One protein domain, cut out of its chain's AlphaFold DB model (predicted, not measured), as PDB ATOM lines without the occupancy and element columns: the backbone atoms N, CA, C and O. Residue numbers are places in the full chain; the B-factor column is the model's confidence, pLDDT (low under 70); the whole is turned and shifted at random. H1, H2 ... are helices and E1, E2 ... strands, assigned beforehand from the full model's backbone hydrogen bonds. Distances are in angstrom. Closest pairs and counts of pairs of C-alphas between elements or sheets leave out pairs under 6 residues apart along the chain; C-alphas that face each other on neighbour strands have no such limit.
ATOM      1  N   LEU A  42     -13.354 -35.443 -34.247       90.06
ATOM      2  CA  LEU A  42     -12.268 -36.271 -34.759       90.06
ATOM      3  C   LEU A  42     -12.270 -37.641 -34.082       90.06
ATOM      4  O   LEU A  42     -12.292 -37.742 -32.855       90.06
ATOM      5  N   ALA A  43     -12.169 -38.704 -34.879       90.81
ATOM      6  CA  ALA A  43     -11.926 -40.035 -34.339       90.81
ATOM      7  C   ALA A  43     -10.583 -40.079 -33.594       90.81
ATOM      8  O   ALA A  43      -9.619 -39.419 -33.993       90.81
ATOM      9  N   VAL A  44     -10.509 -40.885 -32.541       90.06
ATOM     10  CA  VAL A  44      -9.297 -41.059 -31.736       90.06
ATOM     11  C   VAL A  44      -8.736 -42.456 -31.975       90.06
ATOM     12  O   VAL A  44      -9.467 -43.449 -31.963       90.06
ATOM     13  N   ASP A  45      -7.442 -42.532 -32.258       90.44
ATOM     14  CA  ASP A  45      -6.731 -43.794 -32.429       90.44
ATOM     15  C   ASP A  45      -6.418 -44.441 -31.070       90.44
ATOM     16  O   ASP A  45      -6.268 -43.741 -30.064       90.44
ATOM     17  N   SER A  46      -6.275 -45.771 -31.034       88.31
ATOM     18  CA  SER A  46      -6.016 -46.479 -29.775       88.31
ATOM     19  C   SER A  46      -4.714 -46.037 -29.111       88.31
ATOM     20  O   SER A  46      -4.630 -46.015 -27.892       88.31
ATOM     21  N   THR A  47      -3.725 -45.572 -29.879       88.06
ATOM     22  CA  THR A  47      -2.482 -45.013 -29.326       88.06
ATOM     23  C   THR A  47      -2.719 -43.866 -28.342       88.06
ATOM     24  O   THR A  47      -1.971 -43.725 -27.377       88.06
ATOM     25  N   VAL A  48      -3.764 -43.060 -28.544       89.94
ATOM     26  CA  VAL A  48      -4.136 -41.963 -27.641       89.94
ATOM     27  C   VAL A  48      -4.842 -42.505 -26.404       89.94
ATOM     28  O   VAL A  48      -4.481 -42.138 -25.289       89.94
ATOM     29  N   THR A  49      -5.838 -43.375 -26.583       92.38
ATOM     30  CA  THR A  49      -6.631 -43.909 -25.468       92.38
ATOM     31  C   THR A  49      -5.810 -44.823 -24.564       92.38
ATOM     32  O   THR A  49      -5.913 -44.732 -23.344       92.38
ATOM     33  N   ASP A  50      -4.940 -45.647 -25.148       91.25
ATOM     34  CA  ASP A  50      -4.017 -46.525 -24.427       91.25
ATOM     35  C   ASP A  50      -2.986 -45.700 -23.663       91.25
ATOM     36  O   ASP A  50      -2.651 -46.012 -22.518       91.25
ATOM     37  N   LEU A  51      -2.514 -44.606 -24.272       89.50
ATOM     38  CA  LEU A  51      -1.636 -43.675 -23.590       89.50
ATOM     39  C   LEU A  51      -2.362 -43.078 -22.391       89.50
ATOM     40  O   LEU A  51      -1.846 -43.261 -21.296       89.50
ATOM     41  N   ILE A  52      -3.557 -42.488 -22.552       91.50
ATOM     42  CA  ILE A  52      -4.377 -41.949 -21.445       91.50
ATOM     43  C   ILE A  52      -4.526 -42.978 -20.314       91.50
ATOM     44  O   ILE A  52      -4.266 -42.651 -19.153       91.50
ATOM     45  N   ALA A  53      -4.883 -44.218 -20.655       92.69
ATOM     46  CA  ALA A  53      -5.102 -45.310 -19.709       92.69
ATOM     47  C   ALA A  53      -3.815 -45.856 -19.061       92.69
ATOM     48  O   ALA A  53      -3.891 -46.547 -18.047       92.69
ATOM     49  N   SER A  54      -2.626 -45.529 -19.580       91.19
ATOM     50  CA  SER A  54      -1.340 -46.025 -19.056       91.19
ATOM     51  C   SER A  54      -0.954 -45.471 -17.679       91.19
ATOM     52  O   SER A  54       0.009 -45.943 -17.072       91.19
ATOM     53  N   ARG A  55      -1.679 -44.464 -17.173       90.62
ATOM     54  CA  ARG A  55      -1.393 -43.798 -15.894       90.62
ATOM     55  C   ARG A  55      -2.606 -43.784 -14.963       90.62
ATOM     56  O   ARG A  55      -3.079 -42.700 -14.628       90.62
ATOM     57  N   PRO A  56      -3.140 -44.937 -14.536       92.12
ATOM     58  CA  PRO A  56      -4.266 -44.955 -13.609       92.12
ATOM     59  C   PRO A  56      -3.883 -44.357 -12.246       92.12
ATOM     60  O   PRO A  56      -2.747 -44.503 -11.794       92.12
ATOM     61  N   VAL A  57      -4.832 -43.697 -11.574       90.56
ATOM     62  CA  VAL A  57      -4.643 -43.211 -10.189       90.56
ATOM     63  C   VAL A  57      -4.594 -44.373  -9.198       90.56
ATOM     64  O   VAL A  57      -3.765 -44.375  -8.290       90.56
ATOM     65  N   ALA A  58      -5.496 -45.339  -9.361       87.00
ATOM     66  CA  ALA A  58      -5.618 -46.496  -8.483       87.00
ATOM     67  C   ALA A  58      -5.811 -47.766  -9.312       87.00
ATOM     68  O   ALA A  58      -4.893 -48.577  -9.415       87.00
ATOM     69  N   ASP A  59      -6.972 -47.886  -9.957       88.12
ATOM     70  CA  ASP A  59      -7.322 -49.048 -10.766       88.12
ATOM     71  C   ASP A  59      -7.161 -48.763 -12.264       88.12
ATOM     72  O   ASP A  59      -7.431 -47.639 -12.703       88.12
ATOM     73  N   PRO A  60      -6.751 -49.764 -13.066       92.12
ATOM     74  CA  PRO A  60      -6.745 -49.644 -14.515       92.12
ATOM     75  C   PRO A  60      -8.131 -49.287 -15.053       92.12
ATOM     76  O   PRO A  60      -9.143 -49.823 -14.596       92.12
ATOM     77  N   ILE A  61      -8.147 -48.428 -16.066       94.94
ATOM     78  CA  ILE A  61      -9.336 -48.143 -16.865       94.94
ATOM     79  C   ILE A  61      -9.180 -48.792 -18.238       94.94
ATOM     80  O   ILE A  61      -8.089 -48.796 -18.809       94.94
ATOM     81  N   GLU A  62     -10.261 -49.343 -18.770       96.50
ATOM     82  CA  GLU A  62     -10.318 -49.910 -20.116       96.50
ATOM     83  C   GLU A  62     -11.030 -48.909 -21.037       96.50
ATOM     84  O   GLU A  62     -12.220 -48.653 -20.832       96.50
ATOM     85  N   PRO A  63     -10.348 -48.320 -22.035       96.12
ATOM     86  CA  PRO A  63     -11.007 -47.459 -23.009       96.12
ATOM     87  C   PRO A  63     -12.080 -48.215 -23.797       96.12
ATOM     88  O   PRO A  63     -11.844 -49.329 -24.262       96.12
ATOM     89  N   VAL A  64     -13.245 -47.596 -23.975       95.50
ATOM     90  CA  VAL A  64     -14.365 -48.153 -24.749       95.50
ATOM     91  C   VAL A  64     -14.552 -47.375 -26.045       95.50
ATOM     92  O   VAL A  64     -14.541 -47.971 -27.120       95.50
ATOM     93  N   ASP A  65     -14.664 -46.050 -25.947       94.81
ATOM     94  CA  ASP A  65     -14.772 -45.154 -27.098       94.81
ATOM     95  C   ASP A  65     -14.147 -43.794 -26.785       94.81
ATOM     96  O   ASP A  65     -14.039 -43.405 -25.620       94.81
ATOM     97  N   ALA A  66     -13.714 -43.070 -27.812       94.38
ATOM     98  CA  ALA A  66     -13.130 -41.751 -27.657       94.38
ATOM     99  C   ALA A  66     -13.296 -40.875 -28.898       94.38
ATOM    100  O   ALA A  66     -13.116 -41.304 -30.042       94.38
ATOM    101  N   VAL A  67     -13.528 -39.592 -28.636       93.81
ATOM    102  CA  VAL A  67     -13.637 -38.543 -29.646       93.81
ATOM    103  C   VAL A  67     -12.819 -37.341 -29.226       93.81
ATOM    104  O   VAL A  67     -12.788 -36.971 -28.052       93.81
ATOM    105  N   ALA A  68     -12.180 -36.705 -30.199       92.88
ATOM    106  CA  ALA A  68     -11.448 -35.474 -30.008       92.88
ATOM    107  C   ALA A  68     -12.135 -34.303 -30.709       92.88
ATOM    108  O   ALA A  68     -12.673 -34.446 -31.799       92.88
ATOM    109  N   VAL A  69     -12.051 -33.120 -30.119       91.81
ATOM    110  CA  VAL A  69     -12.441 -31.854 -30.744       91.81
ATOM    111  C   VAL A  69     -11.258 -30.912 -30.664       91.81
ATOM    112  O   VAL A  69     -10.607 -30.804 -29.624       91.81
ATOM    113  N   ARG A  70     -10.951 -30.238 -31.769       89.88
ATOM    114  CA  ARG A  70      -9.845 -29.281 -31.820       89.88
ATOM    115  C   ARG A  70     -10.200 -28.014 -31.041       89.88
ATOM    116  O   ARG A  70     -11.252 -27.430 -31.272       89.88
ATOM    117  N   ASP A  71      -9.287 -27.540 -30.198       86.75
ATOM    118  CA  ASP A  71      -9.395 -26.239 -29.534       86.75
ATOM    119  C   ASP A  71      -8.401 -25.235 -30.148       86.75
ATOM    120  O   ASP A  71      -7.209 -25.243 -29.830       86.75
ATOM    121  N   PRO A  72      -8.846 -24.350 -31.056       77.50
ATOM    122  CA  PRO A  72      -7.968 -23.331 -31.621       77.50
ATOM    123  C   PRO A  72      -7.640 -22.202 -30.626       77.50
ATOM    124  O   PRO A  72      -6.711 -21.429 -30.873       77.50
ATOM    125  N   TRP A  73      -8.375 -22.082 -29.517       73.44
ATOM    126  CA  TRP A  73      -8.286 -20.949 -28.599       73.44
ATOM    127  C   TRP A  73      -7.260 -21.156 -27.488       73.44
ATOM    128  O   TRP A  73      -6.665 -20.167 -27.055       73.44
ATOM    129  N   THR A  74      -6.957 -22.399 -27.094       72.62
ATOM    130  CA  THR A  74      -5.892 -22.689 -26.109       72.62
ATOM    131  C   THR A  74      -4.551 -22.076 -26.530       72.62
ATOM    132  O   THR A  74      -3.816 -21.520 -25.714       72.62
ATOM    133  N   ARG A  75      -4.256 -22.089 -27.837       65.00
ATOM    134  CA  ARG A  75      -3.060 -21.444 -28.398       65.00
ATOM    135  C   ARG A  75      -3.068 -19.925 -28.236       65.00
ATOM    136  O   ARG A  75      -2.021 -19.310 -28.074       65.00
ATOM    137  N   SER A  76      -4.245 -19.311 -28.292       59.19
ATOM    138  CA  SER A  76      -4.393 -17.857 -28.201       59.19
ATOM    139  C   SER A  76      -4.300 -17.317 -26.769       59.19
ATOM    140  O   SER A  76      -4.049 -16.128 -26.589       59.19
ATOM    141  N   SER A  77      -4.451 -18.174 -25.751       60.53
ATOM    142  CA  SER A  77      -4.436 -17.778 -24.336       60.53
ATOM    143  C   SER A  77      -3.044 -17.579 -23.712       60.53
ATOM    144  O   SER A  77      -2.964 -17.163 -22.557       60.53
ATOM    145  N   GLY A  78      -1.944 -17.815 -24.438       58.00
ATOM    146  CA  GLY A  78      -0.584 -17.543 -23.952       58.00
ATOM    147  C   GLY A  78       0.512 -18.316 -24.688       58.00
ATOM    148  O   GLY A  78       0.251 -18.980 -25.687       58.00
ATOM    149  N   SER A  79       1.750 -18.245 -24.180       57.91
ATOM    150  CA  SER A  79       2.886 -19.051 -24.662       57.91
ATOM    151  C   SER A  79       2.717 -20.511 -24.253       57.91
ATOM    152  O   SER A  79       3.312 -20.974 -23.281       57.91
ATOM    153  N   VAL A  80       1.858 -21.221 -24.971       68.44
ATOM    154  CA  VAL A  80       1.671 -22.657 -24.804       68.44
ATOM    155  C   VAL A  80       2.656 -23.419 -25.712       68.44
ATOM    156  O   VAL A  80       3.041 -22.883 -26.753       68.44
ATOM    157  N   PRO A  81       3.129 -24.626 -25.337       77.56
ATOM    158  CA  PRO A  81       4.319 -25.203 -25.976       77.56
ATOM    159  C   PRO A  81       4.065 -25.909 -27.316       77.56
ATOM    160  O   PRO A  81       5.029 -26.370 -27.916       77.56
ATOM    161  N   PHE A  82       2.809 -26.021 -27.760       81.88
ATOM    162  CA  PHE A  82       2.400 -26.874 -28.879       81.88
ATOM    163  C   PHE A  82       1.640 -26.093 -29.944       81.88
ATOM    164  O   PHE A  82       0.980 -25.088 -29.664       81.88
ATOM    165  N   ASP A  83       1.688 -26.584 -31.181       83.31
ATOM    166  CA  ASP A  83       0.988 -25.926 -32.282       83.31
ATOM    167  C   ASP A  83      -0.525 -26.195 -32.324       83.31
ATOM    168  O   ASP A  83      -1.276 -25.357 -32.842       83.31
ATOM    169  N   ASN A  84      -0.979 -27.335 -31.795       86.19
ATOM    170  CA  ASN A  84      -2.368 -27.786 -31.831       86.19
ATOM    171  C   ASN A  84      -2.826 -28.339 -30.478       86.19
ATOM    172  O   ASN A  84      -2.054 -28.975 -29.760       86.19
ATOM    173  N   TYR A  85      -4.112 -28.142 -30.185       87.44
ATOM    174  CA  TYR A  85      -4.752 -28.558 -28.941       87.44
ATOM    175  C   TYR A  85      -6.070 -29.266 -29.218       87.44
ATOM    176  O   TYR A  85      -6.795 -28.890 -30.144       87.44
ATOM    177  N   TYR A  86      -6.374 -30.282 -28.417       90.56
ATOM    178  CA  TYR A  86      -7.573 -31.099 -28.553       90.56
ATOM    179  C   TYR A  86      -8.172 -31.412 -27.183       90.56
ATOM    180  O   TYR A  86      -7.444 -31.779 -26.263       90.56
ATOM    181  N   ALA A  87      -9.494 -31.314 -27.067       93.06
ATOM    182  CA  ALA A  87     -10.253 -31.925 -25.983       93.06
ATOM    183  C   ALA A  87     -10.643 -33.341 -26.406       93.06
ATOM    184  O   ALA A  87     -11.231 -33.517 -27.468       93.06
ATOM    185  N   ILE A  88     -10.334 -34.336 -25.588       94.38
ATOM    186  CA  ILE A  88     -10.617 -35.748 -25.835       94.38
ATOM    187  C   ILE A  88     -11.637 -36.198 -24.801       94.38
ATOM    188  O   ILE A  88     -11.304 -36.308 -23.623       94.38
ATOM    189  N   ALA A  89     -12.866 -36.455 -25.236       96.12
ATOM    190  CA  ALA A  89     -13.859 -37.133 -24.419       96.12
ATOM    191  C   ALA A  89     -13.719 -38.638 -24.641       96.12
ATOM    192  O   ALA A  89     -13.688 -39.090 -25.785       96.12
ATOM    193  N   MET A  90     -13.631 -39.406 -23.561       96.56
ATOM    194  CA  MET A  90     -13.490 -40.858 -23.630       96.56
ATOM    195  C   MET A  90     -14.457 -41.535 -22.665       96.56
ATOM    196  O   MET A  90     -14.572 -41.147 -21.499       96.56
ATOM    197  N   GLU A  91     -15.128 -42.563 -23.171       97.12
ATOM    198  CA  GLU A  91     -15.829 -43.568 -22.391       97.12
ATOM    199  C   GLU A  91     -14.839 -44.650 -21.972       97.12
ATOM    200  O   GLU A  91     -14.070 -45.161 -22.789       97.12
ATOM    201  N   PHE A  92     -14.857 -45.012 -20.696       96.56
ATOM    202  CA  PHE A  92     -14.006 -46.062 -20.166       96.56
ATOM    203  C   PHE A  92     -14.749 -46.912 -19.143       96.56
ATOM    204  O   PHE A  92     -15.703 -46.475 -18.493       96.56
ATOM    205  N   ARG A  93     -14.276 -48.146 -18.995       97.00
ATOM    206  CA  ARG A  93     -14.748 -49.102 -18.006       97.00
ATOM    207  C   ARG A  93     -13.761 -49.191 -16.848       97.00
ATOM    208  O   ARG A  93     -12.561 -49.355 -17.063       97.00
ATOM    209  N   SER A  94     -14.277 -49.098 -15.633       93.94
ATOM    210  CA  SER A  94     -13.515 -49.303 -14.400       93.94
ATOM    211  C   SER A  94     -13.387 -50.793 -14.059       93.94
ATOM    212  O   SER A  94     -14.104 -51.640 -14.598       93.94
ATOM    213  N   SER A  95     -12.507 -51.124 -13.113       91.44
ATOM    214  CA  SER A  95     -12.296 -52.488 -12.595       91.44
ATOM    215  C   SER A  95     -13.572 -53.153 -12.050       91.44
ATOM    216  O   SER A  95     -13.730 -54.370 -12.142       91.44
ATOM    217  N   ASP A  96     -14.505 -52.357 -11.520       92.50
ATOM    218  CA  ASP A  96     -15.816 -52.791 -11.022       92.50
ATOM    219  C   ASP A  96     -16.862 -53.021 -12.133       92.50
ATOM    220  O   ASP A  96     -17.997 -53.416 -11.855       92.50
ATOM    221  N   GLY A  97     -16.486 -52.794 -13.395       93.50
ATOM    222  CA  GLY A  97     -17.343 -52.927 -14.569       93.50
ATOM    223  C   GLY A  97     -18.227 -51.711 -14.856       93.50
ATOM    224  O   GLY A  97     -18.961 -51.732 -15.846       93.50
ATOM    225  N   SER A  98     -18.173 -50.657 -14.036       94.88
ATOM    226  CA  SER A  98     -18.907 -49.416 -14.290       94.88
ATOM    227  C   SER A  98     -18.366 -48.689 -15.521       94.88
ATOM    228  O   SER A  98     -17.166 -48.705 -15.793       94.88
ATOM    229  N   ILE A  99     -19.270 -48.051 -16.268       96.12
ATOM    230  CA  ILE A  99     -18.932 -47.191 -17.404       96.12
ATOM    231  C   ILE A  99     -18.959 -45.742 -16.936       96.12
ATOM    232  O   ILE A  99     -19.898 -45.317 -16.262       96.12
ATOM    233  N   SER A 100     -17.916 -44.995 -17.277       95.44
ATOM    234  CA  SER A 100     -17.760 -43.580 -16.951       95.44
ATOM    235  C   SER A 100     -17.223 -42.806 -18.150       95.44
ATOM    236  O   SER A 100     -16.642 -43.380 -19.070       95.44
ATOM    237  N   HIS A 101     -17.400 -41.486 -18.121       95.50
ATOM    238  CA  HIS A 101     -16.878 -40.567 -19.130       95.50
ATOM    239  C   HIS A 101     -15.909 -39.587 -18.487       95.50
ATOM    240  O   HIS A 101     -16.184 -39.063 -17.412       95.50
ATOM    241  N   GLY A 102     -14.793 -39.311 -19.147       95.38
ATOM    242  CA  GLY A 102     -13.841 -38.289 -18.717       95.38
ATOM    243  C   GLY A 102     -13.381 -37.440 -19.889       95.38
ATOM    244  O   GLY A 102     -13.556 -37.825 -21.052       95.38
ATOM    245  N   VAL A 103     -12.788 -36.287 -19.583       95.00
ATOM    246  CA  VAL A 103     -12.181 -35.414 -20.592       95.00
ATOM    247  C   VAL A 103     -10.718 -35.132 -20.280       95.00
ATOM    248  O   VAL A 103     -10.355 -34.715 -19.177       95.00
ATOM    249  N   TRP A 104      -9.886 -35.300 -21.303       93.69
ATOM    250  CA  TRP A 104      -8.461 -35.001 -21.289       93.69
ATOM    251  C   TRP A 104      -8.124 -33.945 -22.335       93.69
ATOM    252  O   TRP A 104      -8.727 -33.898 -23.402       93.69
ATOM    253  N   GLY A 105      -7.151 -33.096 -22.039       91.44
ATOM    254  CA  GLY A 105      -6.575 -32.159 -22.993       91.44
ATOM    255  C   GLY A 105      -5.309 -32.758 -23.584       91.44
ATOM    256  O   GLY A 105      -4.520 -33.343 -22.843       91.44
ATOM    257  N   LEU A 106      -5.107 -32.602 -24.889       89.31
ATOM    258  CA  LEU A 106      -3.900 -33.013 -25.601       89.31
ATOM    259  C   LEU A 106      -3.288 -31.830 -26.347       89.31
ATOM    260  O   LEU A 106      -3.979 -31.145 -27.096       89.31
ATOM    261  N   GLY A 107      -1.979 -31.651 -26.195       87.06
ATOM    262  CA  GLY A 107      -1.163 -30.744 -26.997       87.06
ATOM    263  C   GLY A 107      -0.298 -31.541 -27.962       87.06
ATOM    264  O   GLY A 107       0.228 -32.594 -27.614       87.06
ATOM    265  N   THR A 108      -0.155 -31.070 -29.192       84.19
ATOM    266  CA  THR A 108       0.696 -31.716 -30.196       84.19
ATOM    267  C   THR A 108       1.108 -30.718 -31.267       84.19
ATOM    268  O   THR A 108       0.339 -29.831 -31.636       84.19
ATOM    269  N   ASP A 109       2.309 -30.872 -31.813       82.62
ATOM    270  CA  ASP A 109       2.763 -30.027 -32.920       82.62
ATOM    271  C   ASP A 109       2.150 -30.457 -34.255       82.62
ATOM    272  O   ASP A 109       1.856 -29.638 -35.124       82.62
ATOM    273  N   ALA A 110       1.865 -31.752 -34.400       82.06
ATOM    274  CA  ALA A 110       1.256 -32.306 -35.597       82.06
ATOM    275  C   ALA A 110      -0.271 -32.368 -35.460       82.06
ATOM    276  O   ALA A 110      -0.798 -32.981 -34.528       82.06
ATOM    277  N   ALA A 111      -0.982 -31.774 -36.419       83.62
ATOM    278  CA  ALA A 111      -2.401 -32.037 -36.629       83.62
ATOM    279  C   ALA A 111      -2.582 -33.315 -37.470       83.62
ATOM    280  O   ALA A 111      -1.755 -33.576 -38.353       83.62
ATOM    281  N   PRO A 112      -3.646 -34.108 -37.241       84.38
ATOM    282  CA  PRO A 112      -3.957 -35.225 -38.117       84.38
ATOM    283  C   PRO A 112      -4.289 -34.708 -39.522       84.38
ATOM    284  O   PRO A 112      -4.878 -33.637 -39.687       84.38
ATOM    285  N   ALA A 113      -3.908 -35.472 -40.548       83.38
ATOM    286  CA  ALA A 113      -4.354 -35.191 -41.908       83.38
ATOM    287  C   ALA A 113      -5.884 -35.320 -42.002       83.38
ATOM    288  O   ALA A 113      -6.504 -36.055 -41.233       83.38
ATOM    289  N   GLU A 114      -6.495 -34.619 -42.956       78.50
ATOM    290  CA  GLU A 114      -7.949 -34.626 -43.132       78.50
ATOM    291  C   GLU A 114      -8.506 -36.056 -43.246       78.50
ATOM    292  O   GLU A 114      -7.969 -36.902 -43.965       78.50
ATOM    293  N   GLY A 115      -9.573 -36.337 -42.491       75.75
ATOM    294  CA  GLY A 115     -10.209 -37.655 -42.440       75.75
ATOM    295  C   GLY A 115      -9.422 -38.733 -41.687       75.75
ATOM    296  O   GLY A 115      -9.861 -39.882 -41.675       75.75
ATOM    297  N   ARG A 116      -8.286 -38.403 -41.058       82.62
ATOM    298  CA  ARG A 116      -7.517 -39.328 -40.212       82.62
ATOM    299  C   ARG A 116      -7.833 -39.124 -38.737       82.62
ATOM    300  O   ARG A 116      -8.119 -38.013 -38.294       82.62
ATOM    301  N   ALA A 117      -7.736 -40.215 -37.985       86.25
ATOM    302  CA  ALA A 117      -7.858 -40.188 -36.538       86.25
ATOM    303  C   ALA A 117      -6.692 -39.425 -35.891       86.25
ATOM    304  O   ALA A 117      -5.574 -39.387 -36.416       86.25
ATOM    305  N   LEU A 118      -6.958 -38.847 -34.724       88.19
ATOM    306  CA  LEU A 118      -5.947 -38.271 -33.855       88.19
ATOM    307  C   LEU A 118      -5.080 -39.391 -33.272       88.19
ATOM    308  O   LEU A 118      -5.595 -40.322 -32.657       88.19
ATOM    309  N   THR A 119      -3.768 -39.271 -33.439       86.19
ATOM    310  CA  THR A 119      -2.769 -40.210 -32.912       86.19
ATOM    311  C   THR A 119      -1.848 -39.491 -31.934       86.19
ATOM    312  O   THR A 119      -1.485 -38.338 -32.177       86.19
ATOM    313  N   ALA A 120      -1.388 -40.175 -30.890       76.12
ATOM    314  CA  ALA A 120      -0.344 -39.677 -29.994       76.12
ATOM    315  C   ALA A 120       0.774 -40.713 -29.897       76.12
ATOM    316  O   ALA A 120       0.527 -41.912 -29.976       76.12
ATOM    317  N   HIS A 121       2.023 -40.267 -29.789       66.31
ATOM    318  CA  HIS A 121       3.172 -41.156 -29.611       66.31
ATOM    319  C   HIS A 121       3.881 -40.766 -28.321       66.31
ATOM    320  O   HIS A 121       4.186 -39.590 -28.114       66.31
ATOM    321  N   ALA A 122       4.145 -41.758 -27.471       53.12
ATOM    322  CA  ALA A 122       4.801 -41.561 -26.181       53.12
ATOM    323  C   ALA A 122       6.246 -41.032 -26.315       53.12
ATOM    324  O   ALA A 122       6.728 -40.356 -25.408       53.12
ATOM    325  N   ASP A 123       6.900 -41.282 -27.459       49.66
ATOM    326  CA  ASP A 123       8.346 -41.086 -27.655       49.66
ATOM    327  C   ASP A 123       8.728 -39.803 -28.417       49.66
ATOM    328  O   ASP A 123       9.907 -39.578 -28.705       49.66
ATOM    329  N   ASN A 124       7.771 -38.941 -28.776       49.91
ATOM    330  CA  ASN A 124       8.126 -37.668 -29.406       49.91
ATOM    331  C   ASN A 124       8.897 -36.810 -28.396       49.91
ATOM    332  O   ASN A 124       8.443 -36.617 -27.277       49.91
ATOM    333  N   ALA A 125      10.057 -36.278 -28.788       38.16
ATOM    334  CA  ALA A 125      11.008 -35.592 -27.903       38.16
ATOM    335  C   ALA A 125      10.469 -34.322 -27.198       38.16
ATOM    336  O   ALA A 125      11.140 -33.787 -26.320       38.16
ATOM    337  N   LEU A 126       9.268 -33.854 -27.561       46.81
ATOM    338  CA  LEU A 126       8.529 -32.787 -26.871       46.81
ATOM    339  C   LEU A 126       7.366 -33.297 -26.002       46.81
ATOM    340  O   LEU A 126       6.778 -32.495 -25.290       46.81
ATOM    341  N   GLY A 127       7.075 -34.603 -26.044       54.28
ATOM    342  CA  GLY A 127       6.077 -35.331 -25.264       54.28
ATOM    343  C   GLY A 127       4.702 -34.695 -25.349       54.28
ATOM    344  O   GLY A 127       4.444 -33.771 -24.594       54.28
ATOM    345  N   ALA A 128       3.822 -35.192 -26.224       65.56
ATOM    346  CA  ALA A 128       2.416 -34.783 -26.269       65.56
ATOM    347  C   ALA A 128       1.853 -34.618 -24.837       65.56
ATOM    348  O   ALA A 128       1.704 -35.625 -24.133       65.56
ATOM    349  N   PRO A 129       1.619 -33.383 -24.345       80.62
ATOM    350  CA  PRO A 129       1.196 -33.183 -22.973       80.62
ATOM    351  C   PRO A 129      -0.257 -33.585 -22.864       80.62
ATOM    352  O   PRO A 129      -1.117 -33.112 -23.610       80.62
ATOM    353  N   PHE A 130      -0.526 -34.419 -21.880       86.00
ATOM    354  CA  PHE A 130      -1.879 -34.652 -21.440       86.00
ATOM    355  C   PHE A 130      -2.137 -33.881 -20.161       86.00
ATOM    356  O   PHE A 130      -1.261 -33.773 -19.300       86.00
ATOM    357  N   VAL A 131      -3.365 -33.400 -20.036       87.81
ATOM    358  CA  VAL A 131      -3.914 -32.849 -18.801       87.81
ATOM    359  C   VAL A 131      -5.275 -33.483 -18.542       87.81
ATOM    360  O   VAL A 131      -6.069 -33.664 -19.466       87.81
ATOM    361  N   SER A 132      -5.549 -33.832 -17.289       91.12
ATOM    362  CA  SER A 132      -6.882 -34.266 -16.869       91.12
ATOM    363  C   SER A 132      -7.765 -33.031 -16.671       91.12
ATOM    364  O   SER A 132      -7.514 -32.220 -15.776       91.12
ATOM    365  N   VAL A 133      -8.783 -32.867 -17.518       90.19
ATOM    366  CA  VAL A 133      -9.551 -31.612 -17.625       90.19
ATOM    367  C   VAL A 133     -10.742 -31.581 -16.686       90.19
ATOM    368  O   VAL A 133     -11.012 -30.539 -16.095       90.19
ATOM    369  N   ASP A 134     -11.440 -32.701 -16.519       91.75
ATOM    370  CA  ASP A 134     -12.595 -32.786 -15.631       91.75
ATOM    371  C   ASP A 134     -12.345 -33.636 -14.386       91.75
ATOM    372  O   ASP A 134     -11.303 -34.277 -14.216       91.75
ATOM    373  N   GLN A 135     -13.293 -33.581 -13.450       91.25
ATOM    374  CA  GLN A 135     -13.178 -34.302 -12.187       91.25
ATOM    375  C   GLN A 135     -13.002 -35.815 -12.389       91.25
ATOM    376  O   GLN A 135     -12.180 -36.409 -11.693       91.25
ATOM    377  N   LEU A 136     -13.729 -36.428 -13.327       92.12
ATOM    378  CA  LEU A 136     -13.635 -37.868 -13.568       92.12
ATOM    379  C   LEU A 136     -12.266 -38.239 -14.148       92.12
ATOM    380  O   LEU A 136     -11.600 -39.112 -13.602       92.12
ATOM    381  N   ALA A 137     -11.761 -37.504 -15.140       92.44
ATOM    382  CA  ALA A 137     -10.418 -37.712 -15.678       92.44
ATOM    383  C   ALA A 137      -9.319 -37.596 -14.605       92.44
ATOM    384  O   ALA A 137      -8.380 -38.401 -14.592       92.44
ATOM    385  N   ARG A 138      -9.442 -36.628 -13.679       91.75
ATOM    386  CA  ARG A 138      -8.507 -36.427 -12.550       91.75
ATOM    387  C   ARG A 138      -8.573 -37.551 -11.518       91.75
ATOM    388  O   ARG A 138      -7.564 -37.857 -10.890       91.75
ATOM    389  N   GLN A 139      -9.750 -38.135 -11.315       93.12
ATOM    390  CA  GLN A 139      -9.942 -39.260 -10.399       93.12
ATOM    391  C   GLN A 139      -9.493 -40.589 -11.015       93.12
ATOM    392  O   GLN A 139      -9.078 -41.483 -10.282       93.12
ATOM    393  N   SER A 140      -9.538 -40.709 -12.342       91.69
ATOM    394  CA  SER A 140      -9.195 -41.940 -13.052       91.69
ATOM    395  C   SER A 140      -7.720 -42.033 -13.438       91.69
ATOM    396  O   SER A 140      -7.148 -43.120 -13.374       91.69
ATOM    397  N   THR A 141      -7.075 -40.924 -13.822       91.88
ATOM    398  CA  THR A 141      -5.704 -40.947 -14.373       91.88
ATOM    399  C   THR A 141      -4.803 -39.814 -13.869       91.88
ATOM    400  O   THR A 141      -5.253 -38.697 -13.611       91.88
ATOM    401  N   LEU A 142      -3.504 -40.108 -13.758       88.75
ATOM    402  CA  LEU A 142      -2.441 -39.221 -13.285       88.75
ATOM    403  C   LEU A 142      -1.688 -38.586 -14.460       88.75
ATOM    404  O   LEU A 142      -0.605 -39.037 -14.855       88.75
ATOM    405  N   TRP A 143      -2.243 -37.497 -14.986       86.44
ATOM    406  CA  TRP A 143      -1.573 -36.643 -15.968       86.44
ATOM    407  C   TRP A 143      -1.057 -35.347 -15.334       86.44
ATOM    408  O   TRP A 143      -1.746 -34.761 -14.498       86.44
ATOM    409  N   PRO A 144       0.168 -34.908 -15.678       70.62
ATOM    410  CA  PRO A 144       0.782 -33.738 -15.070       70.62
ATOM    411  C   PRO A 144       0.082 -32.453 -15.531       70.62
ATOM    412  O   PRO A 144       0.112 -32.101 -16.705       70.62
ATOM    413  N   ASP A 145      -0.482 -31.711 -14.582       63.62
ATOM    414  CA  ASP A 145      -1.215 -30.455 -14.808       63.62
ATOM    415  C   ASP A 145      -0.284 -29.228 -14.926       63.62
ATOM    416  O   ASP A 145      -0.514 -28.179 -14.331       63.62
ATOM    417  N   THR A 146       0.874 -29.381 -15.579       60.88
ATOM    418  CA  THR A 146       1.973 -28.401 -15.445       60.88
ATOM    419  C   THR A 146       2.486 -27.809 -16.752       60.88
ATOM    420  O   THR A 146       3.167 -26.786 -16.710       60.88
ATOM    421  N   ALA A 147       2.159 -28.393 -17.907       60.97
ATOM    422  CA  ALA A 147       2.643 -27.917 -19.211       60.97
ATOM    423  C   ALA A 147       1.576 -27.187 -20.047       60.97
ATOM    424  O   ALA A 147       1.910 -26.491 -21.006       60.97
ATOM    425  N   MET A 148       0.297 -27.350 -19.708       74.50
ATOM    426  CA  MET A 148      -0.829 -26.824 -20.473       74.50
ATOM    427  C   MET A 148      -1.994 -26.529 -19.538       74.50
ATOM    428  O   MET A 148      -2.352 -27.370 -18.723       74.50
ATOM    429  N   PHE A 149      -2.607 -25.360 -19.705       74.62
ATOM    430  CA  PHE A 149      -3.883 -25.043 -19.079       74.62
ATOM    431  C   PHE A 149      -5.009 -25.276 -20.087       74.62
ATOM    432  O   PHE A 149      -5.027 -24.642 -21.142       74.62
ATOM    433  N   PHE A 150      -5.933 -26.180 -19.764       80.00
ATOM    434  CA  PHE A 150      -7.097 -26.495 -20.591       80.00
ATOM    435  C   PHE A 150      -8.363 -26.371 -19.726       80.00
ATOM    436  O   PHE A 150      -8.600 -27.235 -18.877       80.00
ATOM    437  N   PRO A 151      -9.154 -25.291 -19.875       79.56
ATOM    438  CA  PRO A 151     -10.314 -25.044 -19.024       79.56
ATOM    439  C   PRO A 151     -11.393 -26.119 -19.184       79.56
ATOM    440  O   PRO A 151     -11.731 -26.510 -20.301       79.56
ATOM    441  N   GLU A 152     -11.996 -26.544 -18.073       84.12
ATOM    442  CA  GLU A 152     -13.108 -27.506 -18.084       84.12
ATOM    443  C   GLU A 152     -14.375 -26.947 -18.758       84.12
ATOM    444  O   GLU A 152     -15.190 -27.700 -19.292       84.12
ATOM    445  N   ASP A 153     -14.534 -25.622 -18.778       81.94
ATOM    446  CA  ASP A 153     -15.634 -24.903 -19.422       81.94
ATOM    447  C   ASP A 153     -15.329 -24.468 -20.866       81.94
ATOM    448  O   ASP A 153     -16.152 -23.794 -21.495       81.94
ATOM    449  N   ALA A 154     -14.182 -24.871 -21.424       83.81
ATOM    450  CA  ALA A 154     -13.843 -24.577 -22.809       83.81
ATOM    451  C   ALA A 154     -14.884 -25.175 -23.773       83.81
ATOM    452  O   ALA A 154     -15.386 -26.288 -23.583       83.81
ATOM    453  N   ASN A 155     -15.179 -24.453 -24.860       87.19
ATOM    454  CA  ASN A 155     -16.155 -24.901 -25.862       87.19
ATOM    455  C   ASN A 155     -15.814 -26.297 -26.405       87.19
ATOM    456  O   ASN A 155     -16.711 -27.131 -26.508       87.19
ATOM    457  N   ALA A 156     -14.525 -26.573 -26.629       88.94
ATOM    458  CA  ALA A 156     -14.045 -27.868 -27.098       88.94
ATOM    459  C   ALA A 156     -14.363 -29.021 -26.128       88.94
ATOM    460  O   ALA A 156     -14.687 -30.113 -26.580       88.94
ATOM    461  N   VAL A 157     -14.351 -28.803 -24.802       89.69
ATOM    462  CA  VAL A 157     -14.745 -29.829 -23.809       89.69
ATOM    463  C   VAL A 157     -16.221 -30.176 -23.955       89.69
ATOM    464  O   VAL A 157     -16.603 -31.347 -23.987       89.69
ATOM    465  N   ARG A 158     -17.070 -29.148 -24.053       89.88
ATOM    466  CA  ARG A 158     -18.514 -29.326 -24.219       89.88
ATOM    467  C   ARG A 158     -18.840 -30.015 -25.542       89.88
ATOM    468  O   ARG A 158     -19.707 -30.884 -25.573       89.88
ATOM    469  N   GLU A 159     -18.158 -29.628 -26.613       90.62
ATOM    470  CA  GLU A 159     -18.315 -30.230 -27.934       90.62
ATOM    471  C   GLU A 159     -17.825 -31.677 -27.948       90.62
ATOM    472  O   GLU A 159     -18.570 -32.535 -28.402       90.62
ATOM    473  N   ALA A 160     -16.671 -31.992 -27.351       91.62
ATOM    474  CA  ALA A 160     -16.161 -33.363 -27.291       91.62
ATOM    475  C   ALA A 160     -17.120 -34.303 -26.552       91.62
ATOM    476  O   ALA A 160     -17.445 -35.378 -27.055       91.62
ATOM    477  N   ARG A 161     -17.655 -33.868 -25.402       92.25
ATOM    478  CA  ARG A 161     -18.691 -34.620 -24.673       92.25
ATOM    479  C   ARG A 161     -19.932 -34.849 -25.531       92.25
ATOM    480  O   ARG A 161     -20.487 -35.941 -25.531       92.25
ATOM    481  N   ARG A 162     -20.359 -33.825 -26.274       91.44
ATOM    482  CA  ARG A 162     -21.492 -33.936 -27.193       91.44
ATOM    483  C   ARG A 162     -21.194 -34.944 -28.303       91.44
ATOM    484  O   ARG A 162     -22.023 -35.814 -28.543       91.44
ATOM    485  N   CYS A 163     -20.035 -34.857 -28.945       90.88
ATOM    486  CA  CYS A 163     -19.648 -35.772 -30.011       90.88
ATOM    487  C   CYS A 163     -19.668 -37.236 -29.549       90.88
ATOM    488  O   CYS A 163     -20.243 -38.067 -30.240       90.88
ATOM    489  N   LEU A 164     -19.135 -37.528 -28.357       89.75
ATOM    490  CA  LEU A 164     -19.132 -38.879 -27.783       89.75
ATOM    491  C   LEU A 164     -20.553 -39.440 -27.579       89.75
ATOM    492  O   LEU A 164     -20.784 -40.628 -27.745       89.75
ATOM    493  N   THR A 165     -21.531 -38.589 -27.253       83.06
ATOM    494  CA  THR A 165     -22.929 -39.029 -27.062       83.06
ATOM    495  C   THR A 165     -23.716 -39.278 -28.353       83.06
ATOM    496  O   THR A 165     -24.818 -39.817 -28.278       83.06
ATOM    497  N   PHE A 166     -23.206 -38.859 -29.517       68.50
ATOM    498  CA  PHE A 166     -23.914 -38.937 -30.805       68.50
ATOM    499  C   PHE A 166     -23.242 -39.866 -31.836       68.50
ATOM    500  O   PHE A 166     -23.589 -39.786 -33.016       68.50
TER     501      PHE A 166
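Overview. This is residues 42 to 166 of the 167 residues of an uncharacterized protein of Rhodococcus opacus (strain B4) (UniProt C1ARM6). A strongly twisted sheet of three long strands, E1, E2 and E3, with the short strand E4 at one edge, runs through the middle of the domain; helix H4 packs over one face and helix H1 over the other. H3 sits beside the strands near E3, and the small H2 is at one end of the long axis. The printed part has 125 residues, with four named helices and four named strands in the order H1 E1 H2 E2 E3 E4 H3 H4; the sheet order is E1 - E2 - E3 - E4, all antiparallel. The class is mixed, helices and strands, with under half of the residues in named elements. The whole is compact and rounded, with a radius of gyration of the C-alphas of 13.3 A and spans of 40 by 30 by 27 A.

Arrangement. E2, residues 84 to 93, and E3, residues 99 to 108, form a hairpin, with N 88 and O 104 2.7 A apart. E1, residues 62 to 70, is an edge strand antiparallel to E2, with N 69 and O 87 2.8 A apart; E1 bends by 61 degrees at residue 65. E4, residues 130 to 132, forms a hairpin with E3, with N 105 and O 131 2.8 A apart. E2, E3 and E4 are a meander, each strand the antiparallel neighbour of the one before. Residues 42 to 43 pair antiparallel with residues 67 to 68 of E1. H4, residues 155 to 165, lies over E1 and E2 at a height over the sheet of 7.4 A, slantwise to the strands at 35 degrees to E2 on the local plane; the closest C-alphas of H4 and E2, Ala 160 and Ala 89, are 5.3 A apart. H1, residues 46 to 53, is on the opposite face, which gives three layers, helices on both faces of a sheet; its closest C-alphas to E1, Thr 49 and Pro 63, are 6.1 A apart. H3, residues 135 to 140, stands at the sheet's level, with the C-alphas of Ala 137 and Gly 102 of E3, the closest, 4.6 A apart. H2, residues 74 to 77, only grazes the sheet with residues 74 to 75. H1 and H4 are apart. In H1, H3 and H4 every O i to N i+4 pair is within hydrogen-bond range; H2 is too short for such a pair.

Along the chain. E2 is 28.3 A from first to last C-alpha, E3 28.1 A, E1 23.7 A and H4 15.7 A. H1 begins at C-alpha 46, (-6.016, -46.479, -29.775), and H4 ends at C-alpha 165, (-22.929, -39.029, -27.062).

Size, cuts and confidence. The C-alphas of Ser 79 and Asp 96, the two farthest apart, are 40.9 A apart. The printed part has no cut. The links E3 to E4 and H3 to H4 are long. Mean pLDDT of the printed part is 84.3; residues 75 to 80, 121 to 128, 145 to 147 and 166 are under 70.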